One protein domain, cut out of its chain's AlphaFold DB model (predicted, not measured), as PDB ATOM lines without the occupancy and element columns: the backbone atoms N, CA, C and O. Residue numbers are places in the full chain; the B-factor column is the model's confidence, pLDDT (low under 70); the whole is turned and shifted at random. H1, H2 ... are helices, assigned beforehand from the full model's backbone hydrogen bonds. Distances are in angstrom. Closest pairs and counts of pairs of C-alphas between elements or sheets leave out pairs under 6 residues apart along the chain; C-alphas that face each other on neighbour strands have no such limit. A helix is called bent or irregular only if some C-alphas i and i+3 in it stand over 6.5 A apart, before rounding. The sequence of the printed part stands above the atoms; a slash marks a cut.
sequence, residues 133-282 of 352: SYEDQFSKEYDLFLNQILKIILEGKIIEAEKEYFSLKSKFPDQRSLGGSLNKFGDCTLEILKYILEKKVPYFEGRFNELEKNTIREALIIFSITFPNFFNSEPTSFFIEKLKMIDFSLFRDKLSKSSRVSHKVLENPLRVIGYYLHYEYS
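What this domain is: This is residues 133 to 282 of the 352 residues of the protein "SAP domain-containing protein" of Algoriphagus lacus (UniProt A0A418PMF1). H1, the longest helix, and H2 form a hairpin along one side of a helical body. H4 runs through its middle, with H3 side by side with it on one side, H5 and H7 packing on it from the other, and H6 beyond H7; residues 133 to 142 of H1 stick out. The printed part has 150 residues, with seven named helices, H1 to H7 along the chain, and no named strand: class all helix. It is compact, with a radius of gyration of the C-alphas of 15.5 A and spans of 45 by 36 by 26 A.

How they stand to each other: H1, residues 133 to 154, with residues 149 to 153 alone, touches H2, residues 158 to 171, in a hairpin at a shallow tilt of 22 degrees; the closest C-alphas, Ile 149 and Ala 161, are 5.5 A apart. H1 also touches H4, residues 210 to 226, the hub, at a steep tilt of 57 degrees, closest C-alphas Leu 150 and Ile 221, 7.0 A. H3, residues 187 to 198, and H4 form a hairpin at a shallow tilt of 7 degrees, closest C-alphas Thr 189 and Ser 224, 6.3 A. H5, residues 237 to 243, touches H4, closest C-alphas Ala 219 and Leu 243, 6.8 A, in another hairpin. H7, residues 269 to 282, touches H4 and H5, closest C-alphas Leu 220 and Tyr 281, 6.4 A, and Ile 240 and Leu 270, 6.5 A. H6, residues 249 to 255, touches H7, closest C-alphas Arg 252 and Pro 269, 7.0 A. Every O i to N i+4 pair is within hydrogen-bond range in H1, H2, H3, H4, H5 and H7; H6 has 1 of 3, and 2 of 4 O i to N i+3 pairs.

Where its parts are: H1 begins at C-alpha 133 (-4.941, -0.696, 7.014) and is 31.8 A long; H4 is 24.3 A, H2 20.2 A. H7, 20.0 A, ends at C-alpha 282 (0.508, 31.231, 20.145). H6 is irregular: C-alphas 250 and 253 are 7.4 A apart.

The domain as a whole: The C-alphas farthest apart, of Lys 171 and Ser 259, are 45.8 A apart. The printed part has no cut. The links H2 to H3, H3 to H4 and H6 to H7 are long. The mean pLDDT of the printed part is 72.7, and 56 residues are under 70, among them 169 to 188 and 255 to 267.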
ATOM      1  N   SER A 133      -4.119  -0.084   5.962       92.75
ATOM      2  CA  SER A 133      -4.941  -0.696   7.014       92.75
ATOM      3  C   SER A 133      -4.378  -0.414   8.406       92.75
ATOM      4  O   SER A 133      -5.143  -0.176   9.340       92.75
ATOM      5  N   TYR A 134      -3.053  -0.457   8.547       91.06
ATOM      6  CA  TYR A 134      -2.370  -0.113   9.785       91.06
ATOM      7  C   TYR A 134      -2.511   1.380  10.114       91.06
ATOM      8  O   TYR A 134      -2.900   1.703  11.230       91.06
ATOM      9  N   GLU A 135      -2.282   2.280   9.155       85.00
ATOM     10  CA  GLU A 135      -2.445   3.731   9.329       85.00
ATOM     11  C   GLU A 135      -3.886   4.095   9.725       85.00
ATOM     12  O   GLU A 135      -4.099   4.872  10.658       85.00
ATOM     13  N   ASP A 136      -4.884   3.490   9.073       87.06
ATOM     14  CA  ASP A 136      -6.304   3.691   9.373       87.06
ATOM     15  C   ASP A 136      -6.659   3.204  10.788       87.06
ATOM     16  O   ASP A 136      -7.419   3.862  11.505       87.06
ATOM     17  N   GLN A 137      -6.129   2.048  11.208       89.00
ATOM     18  CA  GLN A 137      -6.341   1.519  12.558       89.00
ATOM     19  C   GLN A 137      -5.644   2.387  13.609       89.00
ATOM     20  O   GLN A 137      -6.285   2.807  14.573       89.00
ATOM     21  N   PHE A 138      -4.366   2.697  13.400       86.62
ATOM     22  CA  PHE A 138      -3.579   3.536  14.293       86.62
ATOM     23  C   PHE A 138      -4.230   4.909  14.473       86.62
ATOM     24  O   PHE A 138      -4.370   5.385  15.596       86.62
ATOM     25  N   SER A 139      -4.701   5.528  13.383       83.94
ATOM     26  CA  SER A 139      -5.391   6.818  13.433       83.94
ATOM     27  C   SER A 139      -6.658   6.757  14.295       83.94
ATOM     28  O   SER A 139      -6.859   7.629  15.141       83.94
ATOM     29  N   LYS A 140      -7.474   5.700  14.159       87.38
ATOM     30  CA  LYS A 140      -8.675   5.497  14.993       87.38
ATOM     31  C   LYS A 140      -8.331   5.329  16.469       87.38
ATOM     32  O   LYS A 140      -8.969   5.946  17.318       87.38
ATOM     33  N   GLU A 141      -7.339   4.498  16.781       88.19
ATOM     34  CA  GLU A 141      -6.886   4.295  18.159       88.19
ATOM     35  C   GLU A 141      -6.323   5.594  18.750       88.19
ATOM     36  O   GLU A 141      -6.591   5.918  19.906       88.19
ATOM     37  N   TYR A 142      -5.600   6.378  17.947       85.44
ATOM     38  CA  TYR A 142      -5.035   7.659  18.365       85.44
ATOM     39  C   TYR A 142      -6.119   8.706  18.626       85.44
ATOM     40  O   TYR A 142      -6.041   9.433  19.615       85.44
ATOM     41  N   ASP A 143      -7.172   8.751  17.812       84.50
ATOM     42  CA  ASP A 143      -8.319   9.634  18.044       84.50
ATOM     43  C   ASP A 143      -9.090   9.249  19.315       84.50
ATOM     44  O   ASP A 143      -9.503  10.122  20.085       84.50
ATOM     45  N   LEU A 144      -9.253   7.949  19.584       89.50
ATOM     46  CA  LEU A 144      -9.841   7.463  20.838       89.50
ATOM     47  C   LEU A 144      -8.992   7.868  22.046       89.50
ATOM     48  O   LEU A 144      -9.531   8.415  23.010       89.50
ATOM     49  N   PHE A 145      -7.676   7.673  21.961       89.75
ATOM     50  CA  PHE A 145      -6.729   8.097  22.986       89.75
ATOM     51  C   PHE A 145      -6.815   9.603  23.251       89.75
ATOM     52  O   PHE A 145      -7.003  10.018  24.393       89.75
ATOM     53  N   LEU A 146      -6.753  10.440  22.208       86.44
ATOM     54  CA  LEU A 146      -6.847  11.895  22.353       86.44
ATOM     55  C   LEU A 146      -8.164  12.328  23.005       86.44
ATOM     56  O   LEU A 146      -8.155  13.208  23.864       86.44
ATOM     57  N   ASN A 147      -9.284  11.690  22.656       87.88
ATOM     58  CA  ASN A 147     -10.576  11.951  23.290       87.88
ATOM     59  C   ASN A 147     -10.590  11.569  24.779       87.88
ATOM     60  O   ASN A 147     -11.187  12.279  25.590       87.88
ATOM     61  N   GLN A 148      -9.948  10.461  25.161       90.69
ATOM     62  CA  GLN A 148      -9.805  10.066  26.566       90.69
ATOM     63  C   GLN A 148      -8.922  11.061  27.335       90.69
ATOM     64  O   GLN A 148      -9.321  11.530  28.401       90.69
ATOM     65  N   ILE A 149      -7.784  11.468  26.764       88.81
ATOM     66  CA  ILE A 149      -6.892  12.479  27.352       88.81
ATOM     67  C   ILE A 149      -7.601  13.826  27.516       88.81
ATOM     68  O   ILE A 149      -7.528  14.432  28.585       88.81
ATOM     69  N   LEU A 150      -8.340  14.279  26.499       88.56
ATOM     70  CA  LEU A 150      -9.128  15.508  26.560       88.56
ATOM     71  C   LEU A 150     -10.109  15.487  27.740       88.56
ATOM     72  O   LEU A 150     -10.167  16.455  28.496       88.56
ATOM     73  N   LYS A 151     -10.837  14.380  27.945       90.44
ATOM     74  CA  LYS A 151     -11.757  14.228  29.088       90.44
ATOM     75  C   LYS A 151     -11.029  14.356  30.428       90.44
ATOM     76  O   LYS A 151     -11.487  15.098  31.289       90.44
ATOM     77  N   ILE A 152      -9.881  13.694  30.587       90.94
ATOM     78  CA  ILE A 152      -9.073  13.756  31.817       90.94
ATOM     79  C   ILE A 152      -8.606  15.198  32.092       90.94
ATOM     80  O   ILE A 152      -8.693  15.677  33.225       90.94
ATOM     81  N   ILE A 153      -8.164  15.920  31.056       89.56
ATOM     82  CA  ILE A 153      -7.750  17.327  31.167       89.56
ATOM     83  C   ILE A 153      -8.934  18.219  31.561       89.56
ATOM     84  O   ILE A 153      -8.794  19.047  32.459       89.56
ATOM     85  N   LEU A 154     -10.101  18.043  30.935       87.38
ATOM     86  CA  LEU A 154     -11.311  18.814  31.247       87.38
ATOM     87  C   LEU A 154     -11.843  18.549  32.664       87.38
ATOM     88  O   LEU A 154     -12.462  19.431  33.255       87.38
ATOM     89  N   GLU A 155     -11.567  17.377  33.237       89.94
ATOM     90  CA  GLU A 155     -11.821  17.065  34.651       89.94
ATOM     91  C   GLU A 155     -10.797  17.708  35.613       89.94
ATOM     92  O   GLU A 155     -10.888  17.525  36.828       89.94
ATOM     93  N   GLY A 156      -9.812  18.448  35.093       86.06
ATOM     94  CA  GLY A 156      -8.750  19.090  35.870       86.06
ATOM     95  C   GLY A 156      -7.617  18.146  36.287       86.06
ATOM     96  O   GLY A 156      -6.723  18.545  37.032       86.06
ATOM     97  N   LYS A 157      -7.604  16.897  35.805       89.06
ATOM     98  CA  LYS A 157      -6.626  15.863  36.187       89.06
ATOM     99  C   LYS A 157      -5.387  15.886  35.283       89.06
ATOM    100  O   LYS A 157      -4.977  14.872  34.726       89.06
ATOM    101  N   ILE A 158      -4.762  17.056  35.141       85.31
ATOM    102  CA  ILE A 158      -3.669  17.289  34.175       85.31
ATOM    103  C   ILE A 158      -2.484  16.326  34.383       85.31
ATOM    104  O   ILE A 158      -1.946  15.808  33.412       85.31
ATOM    105  N   ILE A 159      -2.111  16.035  35.634       83.94
ATOM    106  CA  ILE A 159      -0.992  15.127  35.959       83.94
ATOM    107  C   ILE A 159      -1.280  13.685  35.501       83.94
ATOM    108  O   ILE A 159      -0.371  12.965  35.095       83.94
ATOM    109  N   GLU A 160      -2.536  13.241  35.573       87.56
ATOM    110  CA  GLU A 160      -2.941  11.917  35.082       87.56
ATOM    111  C   GLU A 160      -2.865  11.875  33.554       87.56
ATOM    112  O   GLU A 160      -2.227  10.985  33.000       87.56
ATOM    113  N   ALA A 161      -3.399  12.898  32.880       87.06
ATOM    114  CA  ALA A 161      -3.297  13.036  31.427       87.06
ATOM    115  C   ALA A 161      -1.838  13.052  30.940       87.06
ATOM    116  O   ALA A 161      -1.502  12.403  29.952       87.06
ATOM    117  N   GLU A 162      -0.959  13.757  31.654       81.81
ATOM    118  CA  GLU A 162       0.471  13.802  31.367       81.81
ATOM    119  C   GLU A 162       1.120  12.416  31.488       81.81
ATOM    120  O   GLU A 162       1.829  11.990  30.574       81.81
ATOM    121  N   LYS A 163       0.857  11.680  32.577       83.06
ATOM    122  CA  LYS A 163       1.382  10.317  32.767       83.06
ATOM    123  C   LYS A 163       0.978   9.387  31.632       83.06
ATOM    124  O   LYS A 163       1.811   8.626  31.153       83.06
ATOM    125  N   GLU A 164      -0.266   9.470  31.186       86.00
ATOM    126  CA  GLU A 164      -0.793   8.631  30.111       86.00
ATOM    127  C   GLU A 164      -0.195   8.995  28.753       86.00
ATOM    128  O   GLU A 164       0.203   8.123  27.975       86.00
ATOM    129  N   TYR A 165      -0.015  10.290  28.504       79.56
ATOM    130  CA  TYR A 165       0.695  10.779  27.330       79.56
ATOM    131  C   TYR A 165       2.173  10.355  27.326       79.56
ATOM    132  O   TYR A 165       2.699   9.938  26.291       79.56
ATOM    133  N   PHE A 166       2.855  10.386  28.474       74.69
ATOM    134  CA  PHE A 166       4.224   9.878  28.600       74.69
ATOM    135  C   PHE A 166       4.311   8.353  28.527       74.69
ATOM    136  O   PHE A 166       5.266   7.843  27.944       74.69
ATOM    137  N   SER A 167       3.331   7.629  29.070       78.12
ATOM    138  CA  SER A 167       3.206   6.173  28.938       78.12
ATOM    139  C   SER A 167       3.116   5.794  27.466       78.12
ATOM    140  O   SER A 167       3.896   4.958  27.007       78.12
ATOM    141  N   LEU A 168       2.272   6.498  26.700       78.31
ATOM    142  CA  LEU A 168       2.254   6.389  25.249       78.31
ATOM    143  C   LEU A 168       3.656   6.671  24.701       78.31
ATOM    144  O   LEU A 168       4.301   5.755  24.217       78.31
ATOM    145  N   LYS A 169       4.203   7.877  24.884       67.25
ATOM    146  CA  LYS A 169       5.536   8.259  24.382       67.25
ATOM    147  C   LYS A 169       6.651   7.250  24.706       67.25
ATOM    148  O   LYS A 169       7.537   7.057  23.885       67.25
ATOM    149  N   SER A 170       6.633   6.607  25.872       65.56
ATOM    150  CA  SER A 170       7.631   5.597  26.251       65.56
ATOM    151  C   SER A 170       7.581   4.344  25.371       65.56
ATOM    152  O   SER A 170       8.619   3.742  25.110       65.56
ATOM    153  N   LYS A 171       6.392   4.000  24.860       68.06
ATOM    154  CA  LYS A 171       6.162   2.943  23.865       68.06
ATOM    155  C   LYS A 171       6.514   3.399  22.441       68.06
ATOM    156  O   LYS A 171       6.752   2.553  21.590       68.06
ATOM    157  N   PHE A 172       6.593   4.716  22.207       66.31
ATOM    158  CA  PHE A 172       6.973   5.355  20.937       66.31
ATOM    159  C   PHE A 172       8.165   6.315  21.117       66.31
ATOM    160  O   PHE A 172       8.032   7.527  20.906       66.31
ATOM    161  N   PRO A 173       9.353   5.827  21.522       51.03
ATOM    162  CA  PRO A 173      10.500   6.682  21.827       51.03
ATOM    163  C   PRO A 173      11.046   7.451  20.613       51.03
ATOM    164  O   PRO A 173      11.933   8.289  20.777       51.03
ATOM    165  N   ASP A 174      10.552   7.183  19.399       53.03
ATOM    166  CA  ASP A 174      10.847   7.974  18.209       53.03
ATOM    167  C   ASP A 174       9.689   8.925  17.882       53.03
ATOM    168  O   ASP A 174       8.650   8.549  17.350       53.03
ATOM    169  N   GLN A 175       9.883  10.198  18.212       51.00
ATOM    170  CA  GLN A 175       8.898  11.263  18.012       51.00
ATOM    171  C   GLN A 175       8.882  11.790  16.565       51.00
ATOM    172  O   GLN A 175       8.435  12.912  16.323       51.00
ATOM    173  N   ARG A 176       9.417  11.015  15.610       43.69
ATOM    174  CA  ARG A 176       9.552  11.374  14.191       43.69
ATOM    175  C   ARG A 176       8.670  10.553  13.248       43.69
ATOM    176  O   ARG A 176       8.893  10.624  12.044       43.69
ATOM    177  N   SER A 177       7.653   9.831  13.726       36.88
ATOM    178  CA  SER A 177       6.616   9.297  12.826       36.88
ATOM    179  C   SER A 177       6.006  10.457  12.022       36.88
ATOM    180  O   SER A 177       5.481  11.382  12.641       36.88
ATOM    181  N   LEU A 178       6.177  10.440  10.690       33.09
ATOM    182  CA  LEU A 178       5.614  11.253   9.580       33.09
ATOM    183  C   LEU A 178       5.119  12.714   9.800       33.09
ATOM    184  O   LEU A 178       4.527  13.300   8.897       33.09
ATOM    185  N   GLY A 179       5.407  13.370  10.927       36.72
ATOM    186  CA  GLY A 179       4.912  14.717  11.243       36.72
ATOM    187  C   GLY A 179       5.549  15.434  12.442       36.72
ATOM    188  O   GLY A 179       5.293  16.620  12.626       36.72
ATOM    189  N   GLY A 180       6.392  14.783  13.258       39.34
ATOM    190  CA  GLY A 180       7.060  15.459  14.388       39.34
ATOM    191  C   GLY A 180       6.119  15.916  15.522       39.34
ATOM    192  O   GLY A 180       6.504  16.752  16.346       39.34
ATOM    193  N   SER A 181       4.896  15.376  15.566       41.84
ATOM    194  CA  SER A 181       3.737  15.861  16.340       41.84
ATOM    195  C   SER A 181       3.661  15.380  17.798       41.84
ATOM    196  O   SER A 181       2.674  15.631  18.474       41.84
ATOM    197  N   LEU A 182       4.666  14.670  18.315       40.09
ATOM    198  CA  LEU A 182       4.669  14.211  19.717       40.09
ATOM    199  C   LEU A 182       5.731  14.912  20.571       40.09
ATOM    200  O   LEU A 182       6.032  14.479  21.685       40.09
ATOM    201  N   ASN A 183       6.352  15.982  20.070       42.78
ATOM    202  CA  ASN A 183       7.355  16.718  20.833       42.78
ATOM    203  C   ASN A 183       6.737  17.281  22.121       42.78
ATOM    204  O   ASN A 183       5.704  17.904  22.056       42.78
ATOM    205  N   LYS A 184       7.369  17.028  23.275       47.94
ATOM    206  CA  LYS A 184       7.141  17.611  24.617       47.94
ATOM    207  C   LYS A 184       5.679  17.912  25.032       47.94
ATOM    208  O   LYS A 184       5.261  19.062  25.005       47.94
ATOM    209  N   PHE A 185       4.996  16.945  25.657       49.06
ATOM    210  CA  PHE A 185       4.398  17.286  26.958       49.06
ATOM    211  C   PHE A 185       5.591  17.686  27.833       49.06
ATOM    212  O   PHE A 185       6.528  16.907  28.005       49.06
ATOM    213  N   GLY A 186       5.680  18.950  28.199       55.56
ATOM    214  CA  GLY A 186       6.756  19.475  29.028       55.56
ATOM    215  C   GLY A 186       6.229  20.648  29.829       55.56
ATOM    216  O   GLY A 186       5.070  21.024  29.662       55.56
ATOM    217  N   ASP A 187       7.082  21.255  30.650       58.53
ATOM    218  CA  ASP A 187       6.688  22.324  31.577       58.53
ATOM    219  C   ASP A 187       5.854  23.428  30.899       58.53
ATOM    220  O   ASP A 187       4.911  23.948  31.484       58.53
ATOM    221  N   CYS A 188       6.140  23.757  29.630       69.88
ATOM    222  CA  CYS A 188       5.356  24.739  28.868       69.88
ATOM    223  C   CYS A 188       3.930  24.261  28.555       69.88
ATOM    224  O   CYS A 188       2.981  25.008  28.763       69.88
ATOM    225  N   THR A 189       3.744  23.006  28.140       76.81
ATOM    226  CA  THR A 189       2.417  22.425  27.872       76.81
ATOM    227  C   THR A 189       1.552  22.399  29.127       76.81
ATOM    228  O   THR A 189       0.371  22.723  29.051       76.81
ATOM    229  N   LEU A 190       2.124  22.072  30.291       78.38
ATOM    230  CA  LEU A 190       1.393  22.103  31.561       78.38
ATOM    231  C   LEU A 190       0.897  23.513  31.895       78.38
ATOM    232  O   LEU A 190      -0.276  23.684  32.223       78.38
ATOM    233  N   GLU A 191       1.762  24.520  31.775       79.00
ATOM    234  CA  GLU A 191       1.391  25.918  32.010       79.00
ATOM    235  C   GLU A 191       0.347  26.420  31.000       79.00
ATOM    236  O   GLU A 191      -0.600  27.112  31.377       79.00
ATOM    237  N   ILE A 192       0.441  26.004  29.735       84.12
ATOM    238  CA  ILE A 192      -0.570  26.287  28.709       84.12
ATOM    239  C   ILE A 192      -1.918  25.664  29.078       84.12
ATOM    240  O   ILE A 192      -2.938  26.348  29.035       84.12
ATOM    241  N   LEU A 193      -1.942  24.387  29.469       85.75
ATOM    242  CA  LEU A 193      -3.174  23.694  29.849       85.75
ATOM    243  C   LEU A 193      -3.813  24.326  31.088       85.75
ATOM    244  O   LEU A 193      -5.024  24.545  31.090       85.75
ATOM    245  N   LYS A 194      -3.016  24.694  32.101       82.94
ATOM    246  CA  LYS A 194      -3.500  25.478  33.249       82.94
ATOM    247  C   LYS A 194      -4.115  26.791  32.784       82.94
ATOM    248  O   LYS A 194      -5.236  27.099  33.171       82.94
ATOM    249  N   TYR A 195      -3.447  27.528  31.894       83.69
ATOM    250  CA  TYR A 195      -3.983  28.779  31.361       83.69
ATOM    251  C   TYR A 195      -5.316  28.563  30.627       83.69
ATOM    252  O   TYR A 195      -6.269  29.295  30.865       83.69
ATOM    253  N   ILE A 196      -5.422  27.538  29.778       86.25
ATOM    254  CA  ILE A 196      -6.647  27.218  29.028       86.25
ATOM    255  C   ILE A 196      -7.814  26.833  29.961       86.25
ATOM    256  O   ILE A 196      -8.972  27.154  29.670       86.25
ATOM    257  N   LEU A 197      -7.526  26.141  31.069       84.56
ATOM    258  CA  LEU A 197      -8.528  25.688  32.041       84.56
ATOM    259  C   LEU A 197      -8.932  26.784  33.041       84.56
ATOM    260  O   LEU A 197     -10.113  26.916  33.355       84.56
ATOM    261  N   GLU A 198      -7.974  27.570  33.536       79.12
ATOM    262  CA  GLU A 198      -8.175  28.574  34.591       79.12
ATOM    263  C   GLU A 198      -8.561  29.955  34.051       79.12
ATOM    264  O   GLU A 198      -9.276  30.713  34.714       79.12
ATOM    265  N   LYS A 199      -8.055  30.333  32.871       64.50
ATOM    266  CA  LYS A 199      -8.220  31.681  32.320       64.50
ATOM    267  C   LYS A 199      -9.284  31.686  31.237       64.50
ATOM    268  O   LYS A 199      -9.437  30.765  30.437       64.50
ATOM    269  N   LYS A 200     -10.024  32.789  31.182       62.19
ATOM    270  CA  LYS A 200     -10.931  33.066  30.074       62.19
ATOM    271  C   LYS A 200     -10.074  33.328  28.836       62.19
ATOM    272  O   LYS A 200      -9.195  34.180  28.880       62.19
ATOM    273  N   VAL A 201     -10.301  32.554  27.779       63.50
ATOM    274  CA  VAL A 201      -9.567  32.613  26.508       63.50
ATOM    275  C   VAL A 201      -9.751  34.017  25.890       63.50
ATOM    276  O   VAL A 201     -10.843  34.317  25.391       63.50
ATOM    277  N   PRO A 202      -8.757  34.925  25.986       57.56
ATOM    278  CA  PRO A 202      -9.020  36.363  25.915       57.56
ATOM    279  C   PRO A 202      -9.496  36.896  24.562       57.56
ATOM    280  O   PRO A 202     -10.125  37.951  24.522       57.56
ATOM    281  N   TYR A 203      -9.170  36.256  23.435       61.84
ATOM    282  CA  TYR A 203      -9.639  36.738  22.124       61.84
ATOM    283  C   TYR A 203     -11.123  36.446  21.874       61.84
ATOM    284  O   TYR A 203     -11.789  37.153  21.112       61.84
ATOM    285  N   PHE A 204     -11.650  35.413  22.529       63.06
ATOM    286  CA  PHE A 204     -13.017  34.936  22.334       63.06
ATOM    287  C   PHE A 204     -13.990  35.466  23.398       63.06
ATOM    288  O   PHE A 204     -15.209  35.301  23.267       63.06
ATOM    289  N   GLU A 205     -13.485  36.152  24.428       58.88
ATOM    290  CA  GLU A 205     -14.320  36.838  25.410       58.88
ATOM    291  C   GLU A 205     -15.215  37.900  24.751       58.88
ATOM    292  O   GLU A 205     -14.773  38.745  23.976       58.88
ATOM    293  N   GLY A 206     -16.518  37.824  25.038       61.66
ATOM    294  CA  GLY A 206     -17.532  38.762  24.541       61.66
ATOM    295  C   GLY A 206     -18.033  38.523  23.110       61.66
ATOM    296  O   GLY A 206     -19.000  39.162  22.709       61.66
ATOM    297  N   ARG A 207     -17.434  37.603  22.339       69.50
ATOM    298  CA  ARG A 207     -17.843  37.302  20.944       69.50
ATOM    299  C   ARG A 207     -18.609  35.986  20.791       69.50
ATOM    300  O   ARG A 207     -19.347  35.784  19.821       69.50
ATOM    301  N   PHE A 208     -18.429  35.095  21.756       76.31
ATOM    302  CA  PHE A 208     -18.945  33.734  21.731       76.31
ATOM    303  C   PHE A 208     -19.740  33.442  23.004       76.31
ATOM    304  O   PHE A 208     -19.472  34.018  24.061       76.31
ATOM    305  N   ASN A 209     -20.756  32.592  22.890       81.56
ATOM    306  CA  ASN A 209     -21.509  32.059  24.019       81.56
ATOM    307  C   ASN A 209     -20.686  30.974  24.741       81.56
ATOM    308  O   ASN A 209     -19.617  30.580  24.277       81.56
ATOM    309  N   GLU A 210     -21.151  30.499  25.896       82.50
ATOM    310  CA  GLU A 210     -20.396  29.516  26.690       82.50
ATOM    311  C   GLU A 210     -20.178  28.182  25.969       82.50
ATOM    312  O   GLU A 210     -19.105  27.598  26.094       82.50
ATOM    313  N   LEU A 211     -21.146  27.723  25.167       82.88
ATOM    314  CA  LEU A 211     -21.001  26.487  24.397       82.88
ATOM    315  C   LEU A 211     -19.861  26.612  23.380       82.88
ATOM    316  O   LEU A 211     -18.955  25.789  23.366       82.88
ATOM    317  N   GLU A 212     -19.851  27.693  22.603       79.44
ATOM    318  CA  GLU A 212     -18.786  28.001  21.647       79.44
ATOM    319  C   GLU A 212     -17.425  28.166  22.354       79.44
ATOM    320  O   GLU A 212     -16.408  27.639  21.905       79.44
ATOM    321  N   LYS A 213     -17.372  28.852  23.501       80.00
ATOM    322  CA  LYS A 213     -16.123  28.964  24.276       80.00
ATOM    323  C   LYS A 213     -15.600  27.601  24.721       80.00
ATOM    324  O   LYS A 213     -14.389  27.392  24.693       80.00
ATOM    325  N   ASN A 214     -16.483  26.683  25.113       82.81
ATOM    326  CA  ASN A 214     -16.098  25.322  25.484       82.81
ATOM    327  C   ASN A 214     -15.529  24.562  24.281       82.81
ATOM    328  O   ASN A 214     -14.456  23.979  24.402       82.81
ATOM    329  N   THR A 215     -16.160  24.668  23.110       83.62
ATOM    330  CA  THR A 215     -15.656  24.076  21.862       83.62
ATOM    331  C   THR A 215     -14.268  24.611  21.488       83.62
ATOM    332  O   THR A 215     -13.372  23.852  21.124       83.62
ATOM    333  N   ILE A 216     -14.045  25.924  21.622       82.94
ATOM    334  CA  ILE A 216     -12.719  26.530  21.414       82.94
ATOM    335  C   ILE A 216     -11.711  25.994  22.434       82.94
ATOM    336  O   ILE A 216     -10.577  25.694  22.067       82.94
ATOM    337  N   ARG A 217     -12.109  25.863  23.705       85.62
ATOM    338  CA  ARG A 217     -11.245  25.333  24.767       85.62
ATOM    339  C   ARG A 217     -10.787  23.913  24.448       85.62
ATOM    340  O   ARG A 217      -9.596  23.636  24.533       85.62
ATOM    341  N   GLU A 218     -11.708  23.045  24.042       87.44
ATOM    342  CA  GLU A 218     -11.399  21.678  23.610       87.44
ATOM    343  C   GLU A 218     -10.383  21.678  22.466       87.44
ATOM    344  O   GLU A 218      -9.371  20.982  22.525       87.44
ATOM    345  N   ALA A 219     -10.593  22.540  21.470       85.94
ATOM    346  CA  ALA A 219      -9.703  22.646  20.325       85.94
ATOM    347  C   ALA A 219      -8.300  23.137  20.701       85.94
ATOM    348  O   ALA A 219      -7.310  22.619  20.187       85.94
ATOM    349  N   LEU A 220      -8.202  24.093  21.629       85.88
ATOM    350  CA  LEU A 220      -6.925  24.572  22.160       85.88
ATOM    351  C   LEU A 220      -6.210  23.501  22.992       85.88
ATOM    352  O   LEU A 220      -4.988  23.394  22.903       85.88
ATOM    353  N   ILE A 221      -6.934  22.678  23.756       86.56
ATOM    354  CA  ILE A 221      -6.345  21.538  24.478       86.56
ATOM    355  C   ILE A 221      -5.777  20.527  23.480       86.56
ATOM    356  O   ILE A 221      -4.608  20.165  23.600       86.56
ATOM    357  N   ILE A 222      -6.558  20.123  22.467       83.69
ATOM    358  CA  ILE A 222      -6.086  19.214  21.409       83.69
ATOM    359  C   ILE A 222      -4.852  19.804  20.717       83.69
ATOM    360  O   ILE A 222      -3.867  19.094  20.519       83.69
ATOM    361  N   PHE A 223      -4.859  21.105  20.407       80.94
ATOM    362  CA  PHE A 223      -3.696  21.793  19.841       80.94
ATOM    363  C   PHE A 223      -2.468  21.656  20.749       80.94
ATOM    364  O   PHE A 223      -1.402  21.246  20.295       80.94
ATOM    365  N   SER A 224      -2.632  21.931  22.044       79.44
ATOM    366  CA  SER A 224      -1.552  21.914  23.041       79.44
ATOM    367  C   SER A 224      -0.866  20.554  23.145       79.44
ATOM    368  O   SER A 224       0.355  20.478  23.259       79.44
ATOM    369  N   ILE A 225      -1.649  19.475  23.090       78.25
ATOM    370  CA  ILE A 225      -1.141  18.107  23.245       78.25
ATOM    371  C   ILE A 225      -0.676  17.482  21.922       78.25
ATOM    372  O   ILE A 225      -0.072  16.416  21.944       78.25
ATOM    373  N   THR A 226      -0.942  18.106  20.771       74.19
ATOM    374  CA  THR A 226      -0.522  17.592  19.451       74.19
ATOM    375  C   THR A 226       0.546  18.446  18.760       74.19
ATOM    376  O   THR A 226       1.265  17.930  17.911       74.19
ATOM    377  N   PHE A 227       0.690  19.733  19.096       69.88
ATOM    378  CA  PHE A 227       1.641  20.643  18.433       69.88
ATOM    379  C   PHE A 227       2.230  21.722  19.356       69.88
ATOM    380  O   PHE A 227       1.987  22.916  19.159       69.88
ATOM    381  N   PRO A 228       3.088  21.371  20.325       55.22
ATOM    382  CA  PRO A 228       3.505  22.361  21.309       55.22
ATOM    383  C   PRO A 228       4.513  23.416  20.824       55.22
ATOM    384  O   PRO A 228       4.607  24.449  21.469       55.22
ATOM    385  N   ASN A 229       5.220  23.235  19.696       55.00
ATOM    386  CA  ASN A 229       6.331  24.121  19.273       55.00
ATOM    387  C   ASN A 229       6.101  24.879  17.949       55.00
ATOM    388  O   ASN A 229       7.030  25.093  17.166       55.00
ATOM    389  N   PHE A 230       4.862  25.252  17.639       58.66
ATOM    390  CA  PHE A 230       4.489  25.667  16.288       58.66
ATOM    391  C   PHE A 230       4.452  27.195  16.109       58.66
ATOM    392  O   PHE A 230       3.383  27.784  16.034       58.66
ATOM    393  N   PHE A 231       5.617  27.847  16.015       53.19
ATOM    394  CA  PHE A 231       5.698  29.303  15.775       53.19
ATOM    395  C   PHE A 231       5.784  29.709  14.295       53.19
ATOM    396  O   PHE A 231       5.558  30.873  13.965       53.19
ATOM    397  N   ASN A 232       6.100  28.771  13.392       50.78
ATOM    398  CA  ASN A 232       6.632  29.126  12.068       50.78
ATOM    399  C   ASN A 232       5.872  28.578  10.851       50.78
ATOM    400  O   ASN A 232       6.297  28.843   9.730       50.78
ATOM    401  N   SER A 233       4.774  27.833  11.006       56.22
ATOM    402  CA  SER A 233       4.037  27.293   9.848       56.22
ATOM    403  C   SER A 233       2.533  27.537   9.922       56.22
ATOM    404  O   SER A 233       1.988  27.895  10.962       56.22
ATOM    405  N   GLU A 234       1.870  27.427   8.772       62.53
ATOM    406  CA  GLU A 234       0.409  27.397   8.685       62.53
ATOM    407  C   GLU A 234      -0.152  26.156   9.394       62.53
ATOM    408  O   GLU A 234       0.573  25.163   9.502       62.53
ATOM    409  N   PRO A 235      -1.429  26.168   9.832       63.81
ATOM    410  CA  PRO A 235      -2.099  24.976  10.346       63.81
ATOM    411  C   PRO A 235      -1.813  23.766   9.442       63.81
ATOM    412  O   PRO A 235      -2.150  23.787   8.256       63.81
ATOM    413  N   THR A 236      -1.147  22.735   9.972       67.94
ATOM    414  CA  THR A 236      -0.797  21.552   9.172       67.94
ATOM    415  C   THR A 236      -2.060  20.808   8.752       67.94
ATOM    416  O   THR A 236      -3.079  20.854   9.445       67.94
ATOM    417  N   SER A 237      -1.996  20.064   7.646       69.50
ATOM    418  CA  SER A 237      -3.079  19.156   7.248       69.50
ATOM    419  C   SER A 237      -3.465  18.210   8.388       69.50
ATOM    420  O   SER A 237      -4.647  18.030   8.651       69.50
ATOM    421  N   PHE A 238      -2.481  17.694   9.129       69.06
ATOM    422  CA  PHE A 238      -2.716  16.852  10.300       69.06
ATOM    423  C   PHE A 238      -3.550  17.565  11.374       69.06
ATOM    424  O   PHE A 238      -4.503  16.986  11.886       69.06
ATOM    425  N   PHE A 239      -3.237  18.819  11.714       72.44
ATOM    426  CA  PHE A 239      -4.030  19.555  12.698       72.44
ATOM    427  C   PHE A 239      -5.461  19.811  12.205       72.44
ATOM    428  O   PHE A 239      -6.415  19.616  12.957       72.44
ATOM    429  N   ILE A 240      -5.628  20.178  10.929       75.38
ATOM    430  CA  ILE A 240      -6.956  20.353  10.323       75.38
ATOM    431  C   ILE A 240      -7.772  19.053  10.374       75.38
ATOM    432  O   ILE A 240      -8.973  19.107  10.633       75.38
ATOM    433  N   GLU A 241      -7.139  17.893  10.187       78.19
ATOM    434  CA  GLU A 241      -7.799  16.597  10.370       78.19
ATOM    435  C   GLU A 241      -8.252  16.386  11.822       78.19
ATOM    436  O   GLU A 241      -9.397  15.997  12.043       78.19
ATOM    437  N   LYS A 242      -7.424  16.717  12.823       79.62
ATOM    438  CA  LYS A 242      -7.808  16.574  14.243       79.62
ATOM    439  C   LYS A 242      -8.917  17.533  14.671       79.62
ATOM    440  O   LYS A 242      -9.728  17.180  15.522       79.62
ATOM    441  N   LEU A 243      -9.043  18.696  14.034       77.62
ATOM    442  CA  LEU A 243     -10.184  19.584  14.261       77.62
ATOM    443  C   LEU A 243     -11.527  18.982  13.838       77.62
ATOM    444  O   LEU A 243     -12.551  19.403  14.366       77.62
ATOM    445  N   LYS A 244     -11.557  17.982  12.947       80.75
ATOM    446  CA  LYS A 244     -12.808  17.295  12.577       80.75
ATOM    447  C   LYS A 244     -13.431  16.520  13.740       80.75
ATOM    448  O   LYS A 244     -14.608  16.186  13.670       80.75
ATOM    449  N   MET A 245     -12.661  16.246  14.795       77.31
ATOM    450  CA  MET A 245     -13.156  15.617  16.022       77.31
ATOM    451  C   MET A 245     -14.058  16.554  16.836       77.31
ATOM    452  O   MET A 245     -14.760  16.097  17.734       77.31
ATOM    453  N   ILE A 246     -14.036  17.855  16.533       78.25
ATOM    454  CA  ILE A 246     -14.773  18.892  17.245       78.25
ATOM    455  C   ILE A 246     -15.873  19.446  16.339       78.25
ATOM    456  O   ILE A 246     -15.644  19.781  15.174       78.25
ATOM    457  N   ASP A 247     -17.080  19.584  16.886       80.12
ATOM    458  CA  ASP A 247     -18.205  20.162  16.154       80.12
ATOM    459  C   ASP A 247     -18.106  21.693  16.090       80.12
ATOM    460  O   ASP A 247     -18.473  22.417  17.016       80.12
ATOM    461  N   PHE A 248     -17.634  22.192  14.948       76.12
ATOM    462  CA  PHE A 248     -17.563  23.622  14.659       76.12
ATOM    463  C   PHE A 248     -18.786  24.184  13.919       76.12
ATOM    464  O   PHE A 248     -18.746  25.332  13.462       76.12
ATOM    465  N   SER A 249     -19.880  23.426  13.787       76.62
ATOM    466  CA  SER A 249     -21.097  23.884  13.097       76.62
ATOM    467  C   SER A 249     -21.614  25.223  13.638       76.62
ATOM    468  O   SER A 249     -22.020  26.092  12.864       76.62
ATOM    469  N   LEU A 250     -21.464  25.441  14.947       73.25
ATOM    470  CA  LEU A 250     -21.852  26.656  15.667       73.25
ATOM    471  C   LEU A 250     -21.101  27.926  15.218       73.25
ATOM    472  O   LEU A 250     -21.586  29.035  15.423       73.25
ATOM    473  N   PHE A 251     -19.936  27.793  14.576       71.62
ATOM    474  CA  PHE A 251     -19.072  28.926  14.221       71.62
ATOM    475  C   PHE A 251     -19.259  29.425  12.789       71.62
ATOM    476  O   PHE A 251     -18.794  30.520  12.454       71.62
ATOM    477  N   ARG A 252     -19.928  28.641  11.935       68.50
ATOM    478  CA  ARG A 252     -19.975  28.863  10.482       68.50
ATOM    479  C   ARG A 252     -20.470  30.264  10.112       68.50
ATOM    480  O   ARG A 252     -19.859  30.935   9.281       68.50
ATOM    481  N   ASP A 253     -21.512  30.733  10.791       67.81
ATOM    482  CA  ASP A 253     -22.164  32.019  10.510       67.81
ATOM    483  C   ASP A 253     -21.410  33.230  11.070       67.81
ATOM    484  O   ASP A 253     -21.592  34.357  10.603       67.81
ATOM    485  N   LYS A 254     -20.568  33.018  12.087       70.94
ATOM    486  CA  LYS A 254     -19.760  34.078  12.707       70.94
ATOM    487  C   LYS A 254     -18.434  34.274  11.981       70.94
ATOM    488  O   LYS A 254     -17.977  35.405  11.836       70.94
ATOM    489  N   LEU A 255     -17.834  33.191  11.493       65.81
ATOM    490  CA  LEU A 255     -16.559  33.228  10.774       65.81
ATOM    491  C   LEU A 255     -16.692  33.839   9.379       65.81
ATOM    492  O   LEU A 255     -15.805  34.578   8.958       65.81
ATOM    493  N   SER A 256     -17.817  33.603   8.699       60.16
ATOM    494  CA  SER A 256     -18.110  34.167   7.373       60.16
ATOM    495  C   SER A 256     -18.221  35.698   7.359       60.16
ATOM    496  O   SER A 256     -18.144  36.309   6.297       60.16
ATOM    497  N   LYS A 257     -18.368  36.329   8.532       61.66
ATOM    498  CA  LYS A 257     -18.526  37.783   8.696       61.66
ATOM    499  C   LYS A 257     -17.244  38.498   9.136       61.66
ATOM    500  O   LYS A 257     -17.257  39.713   9.322       61.66
ATOM    501  N   SER A 258     -16.142  37.775   9.333       61.94
ATOM    502  CA  SER A 258     -14.894  38.364   9.821       61.94
ATOM    503  C   SER A 258     -14.101  39.026   8.690       61.94
ATOM    504  O   SER A 258     -13.558  38.353   7.819       61.94
ATOM    505  N   SER A 259     -13.968  40.353   8.739       53.19
ATOM    506  CA  SER A 259     -13.256  41.166   7.737       53.19
ATOM    507  C   SER A 259     -11.735  40.959   7.691       53.19
ATOM    508  O   SER A 259     -11.067  41.530   6.834       53.19
ATOM    509  N   ARG A 260     -11.166  40.167   8.609       55.59
ATOM    510  CA  ARG A 260      -9.712  39.940   8.732       55.59
ATOM    511  C   ARG A 260      -9.211  38.674   8.035       55.59
ATOM    512  O   ARG A 260      -8.030  38.352   8.130       55.59
ATOM    513  N   VAL A 261     -10.095  37.940   7.370       55.38
ATOM    514  CA  VAL A 261      -9.772  36.685   6.691       55.38
ATOM    515  C   VAL A 261      -9.723  36.969   5.193       55.38
ATOM    516  O   VAL A 261     -10.720  37.395   4.615       55.38
ATOM    517  N   SER A 262      -8.561  36.783   4.557       53.81
ATOM    518  CA  SER A 262      -8.442  37.012   3.113       53.81
ATOM    519  C   SER A 262      -9.405  36.097   2.349       53.81
ATOM    520  O   SER A 262      -9.663  34.964   2.765       53.81
ATOM    521  N   HIS A 263      -9.921  36.563   1.207       50.78
ATOM    522  CA  HIS A 263     -10.889  35.810   0.398       50.78
ATOM    523  C   HIS A 263     -10.419  34.387   0.025       50.78
ATOM    524  O   HIS A 263     -11.257  33.517  -0.181       50.78
ATOM    525  N   LYS A 264      -9.103  34.118   0.018       50.28
ATOM    526  CA  LYS A 264      -8.519  32.788  -0.243       50.28
ATOM    527  C   LYS A 264      -8.717  31.769   0.890       50.28
ATOM    528  O   LYS A 264      -8.616  30.574   0.648       50.28
ATOM    529  N   VAL A 265      -8.973  32.203   2.125       52.31
ATOM    530  CA  VAL A 265      -9.144  31.297   3.281       52.31
ATOM    531  C   VAL A 265     -10.613  30.859   3.437       52.31
ATOM    532  O   VAL A 265     -10.897  29.867   4.100       52.31
ATOM    533  N   LEU A 266     -11.554  31.538   2.771       55.97
ATOM    534  CA  LEU A 266     -12.995  31.264   2.859       55.97
ATOM    535  C   LEU A 266     -13.440  29.961   2.165       55.97
ATOM    536  O   LEU A 266     -14.571  29.529   2.376       55.97
ATOM    537  N   GLU A 267     -12.571  29.307   1.388       63.91
ATOM    538  CA  GLU A 267     -12.886  28.033   0.718       63.91
ATOM    539  C   GLU A 267     -12.974  26.845   1.694       63.91
ATOM    540  O   GLU A 267     -13.644  25.855   1.402       63.91
ATOM    541  N   ASN A 268     -12.346  26.936   2.876       74.69
ATOM    542  CA  ASN A 268     -12.405  25.889   3.897       74.69
ATOM    543  C   ASN A 268     -12.588  26.481   5.312       74.69
ATOM    544  O   ASN A 268     -11.616  26.952   5.912       74.69
ATOM    545  N   PRO A 269     -13.801  26.407   5.895       73.00
ATOM    546  CA  PRO A 269     -14.085  26.919   7.236       73.00
ATOM    547  C   PRO A 269     -13.179  26.356   8.339       73.00
ATOM    548  O   PRO A 269     -12.797  27.097   9.242       73.00
ATOM    549  N   LEU A 270     -12.772  25.082   8.258       76.06
ATOM    550  CA  LEU A 270     -11.862  24.485   9.245       76.06
ATOM    551  C   LEU A 270     -10.471  25.109   9.177       76.06
ATOM    552  O   LEU A 270      -9.820  25.266  10.206       76.06
ATOM    553  N   ARG A 271     -10.023  25.526   7.987       75.75
ATOM    554  CA  ARG A 271      -8.750  26.235   7.835       75.75
ATOM    555  C   ARG A 271      -8.806  27.607   8.500       75.75
ATOM    556  O   ARG A 271      -7.879  27.959   9.223       75.75
ATOM    557  N   VAL A 272      -9.909  28.346   8.329       74.94
ATOM    558  CA  VAL A 272     -10.145  29.630   9.019       74.94
ATOM    559  C   VAL A 272     -10.078  29.447  10.538       74.94
ATOM    560  O   VAL A 272      -9.367  30.179  11.224       74.94
ATOM    561  N   ILE A 273     -10.793  28.449  11.062       76.62
ATOM    562  CA  ILE A 273     -10.802  28.111  12.493       76.62
ATOM    563  C   ILE A 273      -9.406  27.741  12.965       76.62
ATOM    564  O   ILE A 273      -8.956  28.237  13.995       76.62
ATOM    565  N   GLY A 274      -8.702  26.925  12.186       78.62
ATOM    566  CA  GLY A 274      -7.346  26.518  12.497       78.62
ATOM    567  C   GLY A 274      -6.393  27.702  12.635       78.62
ATOM    568  O   GLY A 274      -5.590  27.710  13.562       78.62
ATOM    569  N   TYR A 275      -6.524  28.739  11.799       75.94
ATOM    570  CA  TYR A 275      -5.758  29.979  11.964       75.94
ATOM    571  C   TYR A 275      -6.111  30.711  13.264       75.94
ATOM    572  O   TYR A 275      -5.209  31.108  13.996       75.94
ATOM    573  N   TYR A 276      -7.398  30.870  13.592       76.38
ATOM    574  CA  TYR A 276      -7.803  31.516  14.847       76.38
ATOM    575  C   TYR A 276      -7.285  30.779  16.082       76.38
ATOM    576  O   TYR A 276      -6.749  31.411  16.992       76.38
ATOM    577  N   LEU A 277      -7.411  29.453  16.094       79.69
ATOM    578  CA  LEU A 277      -6.894  28.610  17.166       79.69
ATOM    579  C   LEU A 277      -5.374  28.698  17.257       79.69
ATOM    580  O   LEU A 277      -4.846  28.821  18.352       79.69
ATOM    581  N   HIS A 278      -4.679  28.702  16.120       78.00
ATOM    582  CA  HIS A 278      -3.232  28.863  16.076       78.00
ATOM    583  C   HIS A 278      -2.777  30.200  16.686       78.00
ATOM    584  O   HIS A 278      -1.825  30.216  17.465       78.00
ATOM    585  N   TYR A 279      -3.459  31.314  16.392       76.12
ATOM    586  CA  TYR A 279      -3.118  32.611  16.991       76.12
ATOM    587  C   TYR A 279      -3.391  32.655  18.483       76.12
ATOM    588  O   TYR A 279      -2.552  33.140  19.242       76.12
ATOM    589  N   GLU A 280      -4.539  32.134  18.907       80.00
ATOM    590  CA  GLU A 280      -4.859  32.121  20.327       80.00
ATOM    591  C   GLU A 280      -3.912  31.212  21.102       80.00
ATOM    592  O   GLU A 280      -3.403  31.597  22.153       80.00
ATOM    593  N   TYR A 281      -3.597  30.045  20.547       81.19
ATOM    594  CA  TYR A 281      -2.598  29.153  21.106       81.19
ATOM    595  C   TYR A 281      -1.228  29.829  21.204       81.19
ATOM    596  O   TYR A 281      -0.605  29.782  22.258       81.19
ATOM    597  N   SER A 282      -0.775  30.511  20.145       77.50
ATOM    598  CA  SER A 282       0.508  31.231  20.145       77.50
ATOM    599  C   SER A 282       0.553  32.298  21.240       77.50
ATOM    600  O   SER A 282       1.556  32.452  21.935       77.50
TER     601      SER A 282